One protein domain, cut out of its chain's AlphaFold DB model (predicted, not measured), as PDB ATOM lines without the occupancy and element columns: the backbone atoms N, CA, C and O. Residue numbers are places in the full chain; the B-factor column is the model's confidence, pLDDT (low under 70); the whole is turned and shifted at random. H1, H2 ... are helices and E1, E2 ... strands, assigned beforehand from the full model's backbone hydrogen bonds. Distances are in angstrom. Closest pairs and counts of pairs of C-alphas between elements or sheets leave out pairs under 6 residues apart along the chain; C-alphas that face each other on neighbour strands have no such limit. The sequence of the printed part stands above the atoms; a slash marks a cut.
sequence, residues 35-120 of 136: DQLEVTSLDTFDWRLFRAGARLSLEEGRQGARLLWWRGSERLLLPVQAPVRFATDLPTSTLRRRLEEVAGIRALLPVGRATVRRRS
ATOM      1  N   ASP A  35      10.189  25.316 -10.988       84.06
ATOM      2  CA  ASP A  35      11.098  25.063  -9.878       84.06
ATOM      3  C   ASP A  35      12.286  26.018  -9.948       84.06
ATOM      4  O   ASP A  35      12.864  26.244 -11.010       84.06
ATOM      5  N   GLN A  36      12.662  26.574  -8.801       91.31
ATOM      6  CA  GLN A  36      13.942  27.249  -8.633       91.31
ATOM      7  C   GLN A  36      14.944  26.243  -8.067       91.31
ATOM      8  O   GLN A  36      14.622  25.502  -7.137       91.31
ATOM      9  N   LEU A  37      16.126  26.194  -8.671       92.88
ATOM     10  CA  LEU A  37      17.197  25.261  -8.355       92.88
ATOM     11  C   LEU A  37      18.485  26.048  -8.147       92.88
ATOM     12  O   LEU A  37      18.817  26.902  -8.967       92.88
ATOM     13  N   GLU A  38      19.232  25.712  -7.108       96.12
ATOM     14  CA  GLU A  38      20.634  26.096  -7.004       96.12
ATOM     15  C   GLU A  38      21.470  25.060  -7.754       96.12
ATOM     16  O   GLU A  38      21.289  23.852  -7.595       96.12
ATOM     17  N   VAL A  39      22.354  25.528  -8.630       96.25
ATOM     18  CA  VAL A  39      23.209  24.675  -9.452       96.25
ATOM     19  C   VAL A  39      24.657  25.025  -9.173       96.25
ATOM     20  O   VAL A  39      25.129  26.102  -9.535       96.25
ATOM     21  N   THR A  40      25.384  24.088  -8.573       97.56
ATOM     22  CA  THR A  40      26.829  24.195  -8.370       97.56
ATOM     23  C   THR A  40      27.551  23.349  -9.411       97.56
ATOM     24  O   THR A  40      27.376  22.133  -9.458       97.56
ATOM     25  N   SER A  41      28.380  23.973 -10.247       98.00
ATOM     26  CA  SER A  41      29.314  23.255 -11.121       98.00
ATOM     27  C   SER A  41      30.494  22.750 -10.300       98.00
ATOM     28  O   SER A  41      31.061  23.506  -9.509       98.00
ATOM     29  N   LEU A  42      30.850  21.482 -10.491       98.38
ATOM     30  CA  LEU A  42      31.907  20.802  -9.752       98.38
ATOM     31  C   LEU A  42      33.022  20.360 -10.701       98.38
ATOM     32  O   LEU A  42      32.744  19.802 -11.763       98.38
ATOM     33  N   ASP A  43      34.269  20.561 -10.290       98.56
ATOM     34  CA  ASP A  43      35.455  19.998 -10.940       98.56
ATOM     35  C   ASP A  43      36.563  19.769  -9.900       98.56
ATOM     36  O   ASP A  43      36.468  20.175  -8.748       98.56
ATOM     37  N   THR A  44      37.626  19.095 -10.297       98.69
ATOM     38  CA  THR A  44      38.884  19.018  -9.548       98.69
ATOM     39  C   THR A  44      39.662  20.335  -9.619       98.69
ATOM     40  O   THR A  44      39.470  21.124 -10.542       98.69
ATOM     41  N   PHE A  45      40.586  20.565  -8.679       98.19
ATOM     42  CA  PHE A  45      41.405  21.789  -8.654       98.19
ATOM     43  C   PHE A  45      42.226  22.005  -9.943       98.19
ATOM     44  O   PHE A  45      42.510  23.140 -10.315       98.19
ATOM     45  N   ASP A  46      42.593  20.920 -10.634       98.06
ATOM     46  CA  ASP A  46      43.330  20.899 -11.900       98.06
ATOM     47  C   ASP A  46      42.418  20.712 -13.133       98.06
ATOM     48  O   ASP A  46      42.912  20.436 -14.230       98.06
ATOM     49  N   TRP A  47      41.098  20.909 -12.972       98.25
ATOM     50  CA  TRP A  47      40.085  20.946 -14.041       98.25
ATOM     51  C   TRP A  47      40.002  19.670 -14.897       98.25
ATOM     52  O   TRP A  47      39.775  19.715 -16.111       98.25
ATOM     53  N   ARG A  48      40.233  18.501 -14.292       98.50
ATOM     54  CA  ARG A  48      40.245  17.216 -15.000       98.50
ATOM     55  C   ARG A  48      38.912  16.829 -15.616       98.50
ATOM     56  O   ARG A  48      38.937  16.247 -16.699       98.50
ATOM     57  N   LEU A  49      37.774  17.123 -14.978       98.44
ATOM     58  CA  LEU A  49      36.476  16.765 -15.557       98.44
ATOM     59  C   LEU A  49      36.276  17.526 -16.865       98.44
ATOM     60  O   LEU A  49      36.052  16.905 -17.906       98.44
ATOM     61  N   PHE A  50      36.470  18.846 -16.832       98.19
ATOM     62  CA  PHE A  50      36.408  19.693 -18.015       98.19
ATOM     63  C   PHE A  50      37.368  19.228 -19.120       98.19
ATOM     64  O   PHE A  50      36.948  19.047 -20.264       98.19
ATOM     65  N   ARG A  51      38.639  18.964 -18.785       98.31
ATOM     66  CA  ARG A  51      39.651  18.487 -19.748       98.31
ATOM     67  C   ARG A  51      39.304  17.131 -20.369       98.31
ATOM     68  O   ARG A  51      39.677  16.876 -21.508       98.31
ATOM     69  N   ALA A  52      38.563  16.282 -19.659       97.62
ATOM     70  CA  ALA A  52      38.060  15.007 -20.170       97.62
ATOM     71  C   ALA A  52      36.757  15.132 -20.988       97.62
ATOM     72  O   ALA A  52      36.150  14.114 -21.349       97.62
ATOM     73  N   GLY A  53      36.300  16.361 -21.260       97.50
ATOM     74  CA  GLY A  53      35.039  16.642 -21.944       97.50
ATOM     75  C   GLY A  53      33.804  16.343 -21.090       97.50
ATOM     76  O   GLY A  53      32.709  16.176 -21.633       97.50
ATOM     77  N   ALA A  54      33.976  16.238 -19.772       98.12
ATOM     78  CA  ALA A  54      32.911  15.956 -18.829       98.12
ATOM     79  C   ALA A  54      32.475  17.206 -18.057       98.12
ATOM     80  O   ALA A  54      33.218  18.173 -17.898       98.12
ATOM     81  N   ARG A  55      31.236  17.189 -17.565       98.06
ATOM     82  CA  ARG A  55      30.673  18.238 -16.706       98.06
ATOM     83  C   ARG A  55      29.890  17.579 -15.587       98.06
ATOM     84  O   ARG A  55      29.032  16.739 -15.858       98.06
ATOM     85  N   LEU A  56      30.158  17.991 -14.354       98.25
ATOM     86  CA  LEU A  56      29.406  17.574 -13.180       98.25
ATOM     87  C   LEU A  56      28.727  18.792 -12.558       98.25
ATOM     88  O   LEU A  56      29.327  19.860 -12.421       98.25
ATOM     89  N   SER A  57      27.467  18.639 -12.174       97.19
ATOM     90  CA  SER A  57      26.747  19.660 -11.422       97.19
ATOM     91  C   SER A  57      25.956  19.034 -10.288       97.19
ATOM     92  O   SER A  57      25.344  17.983 -10.469       97.19
ATOM     93  N   LEU A  58      25.954  19.696  -9.138       97.06
ATOM     94  CA  LEU A  58      25.016  19.450  -8.054       97.06
ATOM     95  C   LEU A  58      23.817  20.379  -8.262       97.06
ATOM     96  O   LEU A  58      23.986  21.596  -8.272       97.06
ATOM     97  N   GLU A  59      22.636  19.808  -8.487       95.31
ATOM     98  CA  GLU A  59      21.369  20.542  -8.525       95.31
ATOM     99  C   GLU A  59      20.638  20.335  -7.193       95.31
ATOM    100  O   GLU A  59      20.377  19.192  -6.806       95.31
ATOM    101  N   GLU A  60      20.269  21.427  -6.528       94.69
ATOM    102  CA  GLU A  60      19.561  21.437  -5.246       94.69
ATOM    103  C   GLU A  60      18.253  22.217  -5.375       94.69
ATOM    104  O   GLU A  60      18.214  23.322  -5.916       94.69
ATOM    105  N   GLY A  61      17.159  21.650  -4.876       91.75
ATOM    106  CA  GLY A  61      15.880  22.349  -4.808       91.75
ATOM    107  C   GLY A  61      14.856  21.605  -3.971       91.75
ATOM    108  O   GLY A  61      15.195  20.769  -3.139       91.75
ATOM    109  N   ARG A  62      13.571  21.880  -4.216       87.94
ATOM    110  CA  ARG A  62      12.457  21.331  -3.415       87.94
ATOM    111  C   ARG A  62      12.403  19.802  -3.359       87.94
ATOM    112  O   ARG A  62      11.901  19.255  -2.390       87.94
ATOM    113  N   GLN A  63      12.903  19.128  -4.392       84.94
ATOM    114  CA  GLN A  63      12.906  17.664  -4.505       84.94
ATOM    115  C   GLN A  63      14.199  17.026  -3.956       84.94
ATOM    116  O   GLN A  63      14.475  15.862  -4.231       84.94
ATOM    117  N   GLY A  64      15.012  17.793  -3.223       91.94
ATOM    118  CA  GLY A  64      16.311  17.367  -2.712       91.94
ATOM    119  C   GLY A  64      17.468  17.677  -3.663       91.94
ATOM    120  O   GLY A  64      17.349  18.499  -4.579       91.94
ATOM    121  N   ALA A  65      18.599  17.018  -3.414       94.31
ATOM    122  CA  ALA A  65      19.847  17.217  -4.133       94.31
ATOM    123  C   ALA A  65      20.147  16.052  -5.085       94.31
ATOM    124  O   ALA A  65      19.871  14.882  -4.803       94.31
ATOM    125  N   ARG A  66      20.738  16.363  -6.239       95.75
ATOM    126  CA  ARG A  66      21.186  15.352  -7.201       95.75
ATOM    127  C   ARG A  66      22.437  15.785  -7.936       95.75
ATOM    128  O   ARG A  66      22.579  16.947  -8.306       95.75
ATOM    129  N   LEU A  67      23.297  14.821  -8.232       97.44
ATOM    130  CA  LEU A  67      24.381  14.997  -9.181       97.44
ATOM    131  C   LEU A  67      23.893  14.729 -10.599       97.44
ATOM    132  O   LEU A  67      23.181  13.758 -10.870       97.44
ATOM    133  N   LEU A  68      24.324  15.591 -11.510       96.31
ATOM    134  CA  LEU A  68      24.088  15.488 -12.933       96.31
ATOM    135  C   LEU A  68      25.433  15.478 -13.658       96.31
ATOM    136  O   LEU A  68      26.181  16.452 -13.609       96.31
ATOM    137  N   TRP A  69      25.715  14.377 -14.347       97.62
ATOM    138  CA  TRP A  69      26.918  14.190 -15.151       97.62
ATOM    139  C   TRP A  69      26.598  14.216 -16.634       97.62
ATOM    140  O   TRP A  69      25.579  13.667 -17.067       97.62
ATOM    141  N   TRP A  70      27.517  14.797 -17.397       96.44
ATOM    142  CA  TRP A  70      27.505  14.803 -18.850       96.44
ATOM    143  C   TRP A  70      28.890  14.492 -19.400       96.44
ATOM    144  O   TRP A  70      29.860  15.100 -18.953       96.44
ATOM    145  N   ARG A  71      28.967  13.629 -20.416       95.06
ATOM    146  CA  ARG A  71      30.157  13.433 -21.262       95.06
ATOM    147  C   ARG A  71      29.705  13.002 -22.658       95.06
ATOM    148  O   ARG A  71      29.177  11.907 -22.834       95.06
ATOM    149  N   GLY A  72      29.853  13.878 -23.651       91.81
ATOM    150  CA  GLY A  72      29.244  13.664 -24.971       91.81
ATOM    151  C   GLY A  72      27.716  13.523 -24.875       91.81
ATOM    152  O   GLY A  72      27.047  14.414 -24.352       91.81
ATOM    153  N   SER A  73      27.165  12.403 -25.359       88.69
ATOM    154  CA  SER A  73      25.736  12.061 -25.233       88.69
ATOM    155  C   SER A  73      25.379  11.338 -23.926       88.69
ATOM    156  O   SER A  73      24.194  11.219 -23.605       88.69
ATOM    157  N   GLU A  74      26.367  10.859 -23.159       91.06
ATOM    158  CA  GLU A  74      26.130  10.168 -21.890       91.06
ATOM    159  C   GLU A  74      25.638  11.176 -20.852       91.06
ATOM    160  O   GLU A  74      26.283  12.194 -20.583       91.06
ATOM    161  N   ARG A  75      24.489  10.868 -20.248       93.81
ATOM    162  CA  ARG A  75      23.896  11.645 -19.166       93.81
ATOM    163  C   ARG A  75      23.560  10.719 -18.014       93.81
ATOM    164  O   ARG A  75      22.748   9.809 -18.176       93.81
ATOM    165  N   LEU A  76      24.114  11.002 -16.842       95.31
ATOM    166  CA  LEU A  76      23.816  10.259 -15.619       95.31
ATOM    167  C   LEU A  76      23.216  11.200 -14.583       95.31
ATOM    168  O   LEU A  76      23.594  12.369 -14.489       95.31
ATOM    169  N   LEU A  77      22.263  10.681 -13.818       95.12
ATOM    170  CA  LEU A  77      21.621  11.378 -12.714       95.12
ATOM    171  C   LEU A  77      21.679  10.468 -11.497       95.12
ATOM    172  O   LEU A  77      21.294   9.304 -11.587       95.12
ATOM    173  N   LEU A  78      22.143  11.010 -10.378       96.12
ATOM    174  CA  LEU A  78      22.191  10.296  -9.111       96.12
ATOM    175  C   LEU A  78      21.628  11.203  -8.014       96.12
ATOM    176  O   LEU A  78      22.212  12.259  -7.765       96.12
ATOM    177  N   PRO A  79      20.506  10.842  -7.371       95.94
ATOM    178  CA  PRO A  79      20.092  11.488  -6.133       95.94
ATOM    179  C   PRO A  79      21.186  11.306  -5.081       95.94
ATOM    180  O   PRO A  79      21.732  10.211  -4.948       95.94
ATOM    181  N   VAL A  80      21.523  12.368  -4.357       95.12
ATOM    182  CA  VAL A  80      22.581  12.334  -3.340       95.12
ATOM    183  C   VAL A  80      22.138  13.067  -2.088       95.12
ATOM    184  O   VAL A  80      21.285  13.951  -2.129       95.12
ATOM    185  N   GLN A  81      22.765  12.716  -0.974       89.25
ATOM    186  CA  GLN A  81      22.771  13.543   0.222       89.25
ATOM    187  C   GLN A  81      24.042  14.393   0.146       89.25
ATOM    188  O   GLN A  81      25.129  13.862  -0.067       89.25
ATOM    189  N   ALA A  82      23.898  15.714   0.203       77.00
ATOM    190  CA  ALA A  82      25.034  16.626   0.148       77.00
ATOM    191  C   ALA A  82      25.762  16.680   1.509       77.00
ATOM    192  O   ALA A  82      25.109  16.507   2.541       77.00
ATOM    193  N   PRO A  83      27.079  16.980   1.537       85.00
ATOM    194  CA  PRO A  83      27.964  17.234   0.394       85.00
ATOM    195  C   PRO A  83      28.651  15.966  -0.148       85.00
ATOM    196  O   PRO A  83      29.001  15.065   0.604       85.00
ATOM    197  N   VAL A  84      28.921  15.943  -1.457       91.38
ATOM    198  CA  VAL A  84      29.779  14.935  -2.109       91.38
ATOM    199  C   VAL A  84      31.124  15.582  -2.413       91.38
ATOM    200  O   VAL A  84      31.175  16.535  -3.195       91.38
ATOM    201  N   ARG A  85      32.208  15.083  -1.811       95.88
ATOM    202  CA  ARG A  85      33.557  15.639  -1.980       95.88
ATOM    203  C   ARG A  85      34.448  14.751  -2.836       95.88
ATOM    204  O   ARG A  85      35.265  15.276  -3.579       95.88
ATOM    205  N   PHE A  86      34.286  13.439  -2.779       97.31
ATOM    206  CA  PHE A  86      35.062  12.472  -3.548       97.31
ATOM    207  C   PHE A  86      34.142  11.498  -4.277       97.31
ATOM    208  O   PHE A  86      32.991  11.289  -3.895       97.31
ATOM    209  N   ALA A  87      34.661  10.849  -5.320       97.06
ATOM    210  CA  ALA A  87      33.916   9.809  -6.026       97.06
ATOM    211  C   ALA A  87      33.513   8.653  -5.090       97.06
ATOM    212  O   ALA A  87      32.433   8.084  -5.231       97.06
ATOM    213  N   THR A  88      34.358   8.349  -4.104       95.94
ATOM    214  CA  THR A  88      34.150   7.301  -3.099       95.94
ATOM    215  C   THR A  88      33.032   7.598  -2.107       95.94
ATOM    216  O   THR A  88      32.525   6.659  -1.500       95.94
ATOM    217  N   ASP A  89      32.613   8.860  -1.973       95.88
ATOM    218  CA  ASP A  89      31.474   9.242  -1.126       95.88
ATOM    219  C   ASP A  89      30.145   8.763  -1.735       95.88
ATOM    220  O   ASP A  89      29.110   8.733  -1.071       95.88
ATOM    221  N   LEU A  90      30.154   8.394  -3.021       95.56
ATOM    222  CA  LEU A  90      28.981   7.905  -3.724       95.56
ATOM    223  C   LEU A  90      28.774   6.398  -3.509       95.56
ATOM    224  O   LEU A  90      29.741   5.622  -3.447       95.56
ATOM    225  N   PRO A  91      27.511   5.933  -3.506       94.94
ATOM    226  CA  PRO A  91      27.228   4.508  -3.591       94.94
ATOM    227  C   PRO A  91      27.788   3.926  -4.894       94.94
ATOM    228  O   PRO A  91      27.936   4.629  -5.907       94.94
ATOM    229  N   THR A  92      28.062   2.620  -4.885       95.69
ATOM    230  CA  THR A  92      28.482   1.873  -6.077       95.69
ATOM    231  C   THR A  92      27.487   2.108  -7.209       95.69
ATOM    232  O   THR A  92      26.328   1.709  -7.144       95.69
ATOM    233  N   SER A  93      27.935   2.820  -8.240       96.69
ATOM    234  CA  SER A  93      27.088   3.302  -9.327       96.69
ATOM    235  C   SER A  93      27.925   3.610 -10.566       96.69
ATOM    236  O   SER A  93      29.140   3.811 -10.487       96.69
ATOM    237  N   THR A  94      27.275   3.707 -11.730       97.38
ATOM    238  CA  THR A  94      27.952   4.132 -12.966       97.38
ATOM    239  C   THR A  94      28.592   5.509 -12.809       97.38
ATOM    240  O   THR A  94      29.711   5.701 -13.276       97.38
ATOM    241  N   LEU A  95      27.927   6.444 -12.117       97.62
ATOM    242  CA  LEU A  95      28.468   7.783 -11.884       97.62
ATOM    243  C   LEU A  95      29.745   7.741 -11.039       97.62
ATOM    244  O   LEU A  95      30.729   8.371 -11.418       97.62
ATOM    245  N   ARG A  96      29.757   6.966  -9.945       97.81
ATOM    246  CA  ARG A  96      30.961   6.777  -9.126       97.81
ATOM    247  C   ARG A  96      32.139   6.299  -9.969       97.81
ATOM    248  O   ARG A  96      33.176   6.949  -9.970       97.81
ATOM    249  N   ARG A  97      31.944   5.240 -10.760       98.12
ATOM    250  CA  ARG A  97      32.987   4.686 -11.636       98.12
ATOM    251  C   ARG A  97      33.520   5.716 -12.643       98.12
ATOM    252  O   ARG A  97      34.722   5.778 -12.863       98.12
ATOM    253  N   ARG A  98      32.649   6.544 -13.239       98.12
ATOM    254  CA  ARG A  98      33.071   7.626 -14.154       98.12
ATOM    255  C   ARG A  98      33.898   8.697 -13.450       98.12
ATOM    256  O   ARG A  98      34.858   9.204 -14.023       98.12
ATOM    257  N   LEU A  99      33.533   9.044 -12.220       98.00
ATOM    258  CA  LEU A  99      34.286  10.010 -11.431       98.00
ATOM    259  C   LEU A  99      35.629   9.437 -10.973       98.00
ATOM    260  O   LEU A  99      36.628  10.141 -11.062       98.00
ATOM    261  N   GLU A 100      35.688   8.170 -10.563       97.94
ATOM    262  CA  GLU A 100      36.946   7.483 -10.236       97.94
ATOM    263  C   GLU A 100      37.892   7.435 -11.450       97.94
ATOM    264  O   GLU A 100      39.074   7.738 -11.303       97.94
ATOM    265  N   GLU A 101      37.372   7.155 -12.652       98.06
ATOM    266  CA  GLU A 101      38.134   7.140 -13.916       98.06
ATOM    267  C   GLU A 101      38.815   8.491 -14.214       98.06
ATOM    268  O   GLU A 101      39.960   8.524 -14.660       98.06
ATOM    269  N   VAL A 102      38.130   9.616 -13.969       98.12
ATOM    270  CA  VAL A 102      38.604  10.950 -14.389       98.12
ATOM    271  C   VAL A 102      39.253  11.744 -13.247       98.12
ATOM    272  O   VAL A 102      40.330  12.327 -13.415       98.12
ATOM    273  N   ALA A 103      38.610  11.794 -12.081       97.69
ATOM    274  CA  ALA A 103      39.079  12.552 -10.920       97.69
ATOM    275  C   ALA A 103      40.059  11.744 -10.049       97.69
ATOM    276  O   ALA A 103      40.971  12.323  -9.441       97.69
ATOM    277  N   GLY A 104      39.920  10.415 -10.006       95.75
ATOM    278  CA  GLY A 104      40.662   9.556  -9.086       95.75
ATOM    279  C   GLY A 104      40.410   9.956  -7.630       95.75
ATOM    280  O   GLY A 104      39.267  10.121  -7.213       95.75
ATOM    281  N   ILE A 105      41.485  10.172  -6.867       96.75
ATOM    282  CA  ILE A 105      41.431  10.574  -5.447       96.75
ATOM    283  C   ILE A 105      41.188  12.078  -5.219       96.75
ATOM    284  O   ILE A 105      41.236  12.552  -4.086       96.75
ATOM    285  N   ARG A 106      41.014  12.872  -6.283       98.38
ATOM    286  CA  ARG A 106      40.895  14.332  -6.165       98.38
ATOM    287  C   ARG A 106      39.519  14.733  -5.656       98.38
ATOM    288  O   ARG A 106      38.507  14.165  -6.060       98.38
ATOM    289  N   ALA A 107      39.499  15.774  -4.830       98.12
ATOM    290  CA  ALA A 107      38.258  16.375  -4.372       98.12
ATOM    291  C   ALA A 107      37.529  17.089  -5.523       98.12
ATOM    292  O   ALA A 107      38.152  17.766  -6.342       98.12
ATOM    293  N   LEU A 108      36.207  16.964  -5.527       98.25
ATOM    294  CA  LEU A 108      35.263  17.740  -6.316       98.25
ATOM    295  C   LEU A 108      35.009  19.059  -5.586       98.25
ATOM    296  O   LEU A 108      34.512  19.087  -4.460       98.25
ATOM    297  N   LEU A 109      35.385  20.155  -6.228       98.06
ATOM    298  CA  LEU A 109      35.312  21.507  -5.707       98.06
ATOM    299  C   LEU A 109      34.262  22.309  -6.481       98.06
ATOM    300  O   LEU A 109      34.147  22.156  -7.700       98.06
ATOM    301  N   PRO A 110      33.515  23.202  -5.810       97.69
ATOM    302  CA  PRO A 110      32.703  24.202  -6.488       97.69
ATOM    303  C   PRO A 110      33.577  25.104  -7.363       97.69
ATOM    304  O   PRO A 110      34.470  25.779  -6.858       97.69
ATOM    305  N   VAL A 111      33.286  25.147  -8.661       97.75
ATOM    306  CA  VAL A 111      33.958  26.040  -9.627       97.75
ATOM    307  C   VAL A 111      33.019  27.104 -10.203       97.75
ATOM    308  O   VAL A 111      33.447  27.994 -10.928       97.75
ATOM    309  N   GLY A 112      31.730  27.037  -9.870       97.12
ATOM    310  CA  GLY A 112      30.740  28.042 -10.236       97.12
ATOM    311  C   GLY A 112      29.376  27.729  -9.637       97.12
ATOM    312  O   GLY A 112      29.064  26.566  -9.377       97.12
ATOM    313  N   ARG A 113      28.560  28.762  -9.422       97.31
ATOM    314  CA  ARG A 113      27.191  28.633  -8.909       97.31
ATOM    315  C   ARG A 113      26.231  29.479  -9.725       97.31
ATOM    316  O   ARG A 113      26.599  30.557 -10.187       97.31
ATOM    317  N   ALA A 114      25.012  28.986  -9.887       96.06
ATOM    318  CA  ALA A 114      23.932  29.714 -10.522       96.06
ATOM    319  C   ALA A 114      22.583  29.301  -9.934       96.06
ATOM    320  O   ALA A 114      22.323  28.116  -9.728       96.06
ATOM    321  N   THR A 115      21.695  30.274  -9.783       95.81
ATOM    322  CA  THR A 115      20.276  30.034  -9.534       95.81
ATOM    323  C   THR A 115      19.560  29.867 -10.873       95.81
ATOM    324  O   THR A 115      19.581  30.759 -11.723       95.81
ATOM    325  N   VAL A 116      18.892  28.735 -11.070       91.31
ATOM    326  CA  VAL A 116      18.173  28.403 -12.302       91.31
ATOM    327  C   VAL A 116      16.682  28.300 -12.018       91.31
ATOM    328  O   VAL A 116      16.255  27.582 -11.119       91.31
ATOM    329  N   ARG A 117      15.864  28.980 -12.824       89.56
ATOM    330  CA  ARG A 117      14.413  28.767 -12.854       89.56
ATOM    331  C   ARG A 117      14.082  27.803 -13.981       89.56
ATOM    332  O   ARG A 117      14.196  28.168 -15.146       89.56
ATOM    333  N   ARG A 118      13.654  26.596 -13.627       85.88
ATOM    334  CA  ARG A 118      13.253  25.548 -14.558       85.88
ATOM    335  C   ARG A 118      11.741  25.501 -14.664       85.88
ATOM    336  O   ARG A 118      11.054  25.399 -13.652       85.88
ATOM    337  N   ARG A 119      11.200  25.554 -15.874       83.88
ATOM    338  CA  ARG A 119       9.761  25.387 -16.108       83.88
ATOM    339  C   ARG A 119       9.516  24.036 -16.746       83.88
ATOM    340  O   ARG A 119      10.254  23.624 -17.632       83.88
ATOM    341  N   SER A 120       8.479  23.343 -16.303       83.81
ATOM    342  CA  SER A 120       8.046  22.115 -16.960       83.81
ATOM    343  C   SER A 120       6.822  22.375 -17.827       83.81
ATOM    344  O   SER A 120       6.006  23.252 -17.542       83.81
TER     345      SER A 120
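This is residues 35 to 120 of the 136 residues of an uncharacterized protein of Thermoanaerobaculaceae bacterium (UniProt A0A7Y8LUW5). What shape is this? It is one twisted sheet of five strands, with helix H2 packed slantwise over one face and the short H1 beside the strands; the other face has no named helix. How is it built? The 86 printed residues hold, in order, E1 H1 E2 E3 E4 H2 E5, a mixed class, and the antiparallel sheet runs E4 E3 E2 E1 E5. How large is it? It is compact, with a radius of gyration of the C-alphas of 12.3 A and spans of 34 by 24 by 24 A.

Which strands are neighbours? E1, residues 35 to 43, is antiparallel to edge strand E5, residues 109 to 120, with N 37 and O 116 2.8 A apart, and to E2, residues 54 to 61, with N 40 and O 58 2.9 A apart. E2, E3, residues 64 to 71, and edge strand E4, residues 74 to 80, form a meander, each strand the antiparallel neighbour of the one before, in two hairpins; N 57 and O 68, and N 69 and O 76, are each 2.9 A apart. Where are the helices? H1, residues 48 to 51, stands at the sheet's level and touches H2, residues 94 to 103; their closest C-alphas, of Leu 49 and Val 102, are 6.3 A apart. H2 lies over E3 and E2 at a height of 9.6 A over the sheet, at 54 degrees to E2 on the local plane, with every O i to N i+4 pair within hydrogen-bond range; H1 is too short for such a pair.

Where does E1 begin? C-alpha 35 is at (11.098, 25.063, -9.878), and E1 is 24.9 A long. Where does E5 end? It bends by 66 degrees at residue 112 and ends with C-alpha 120 at (8.046, 22.115, -16.960).

Is it unbroken? The printed part has no cut, and E4 to H2 is the one long link. Is confidence low? No printed residue is under 70.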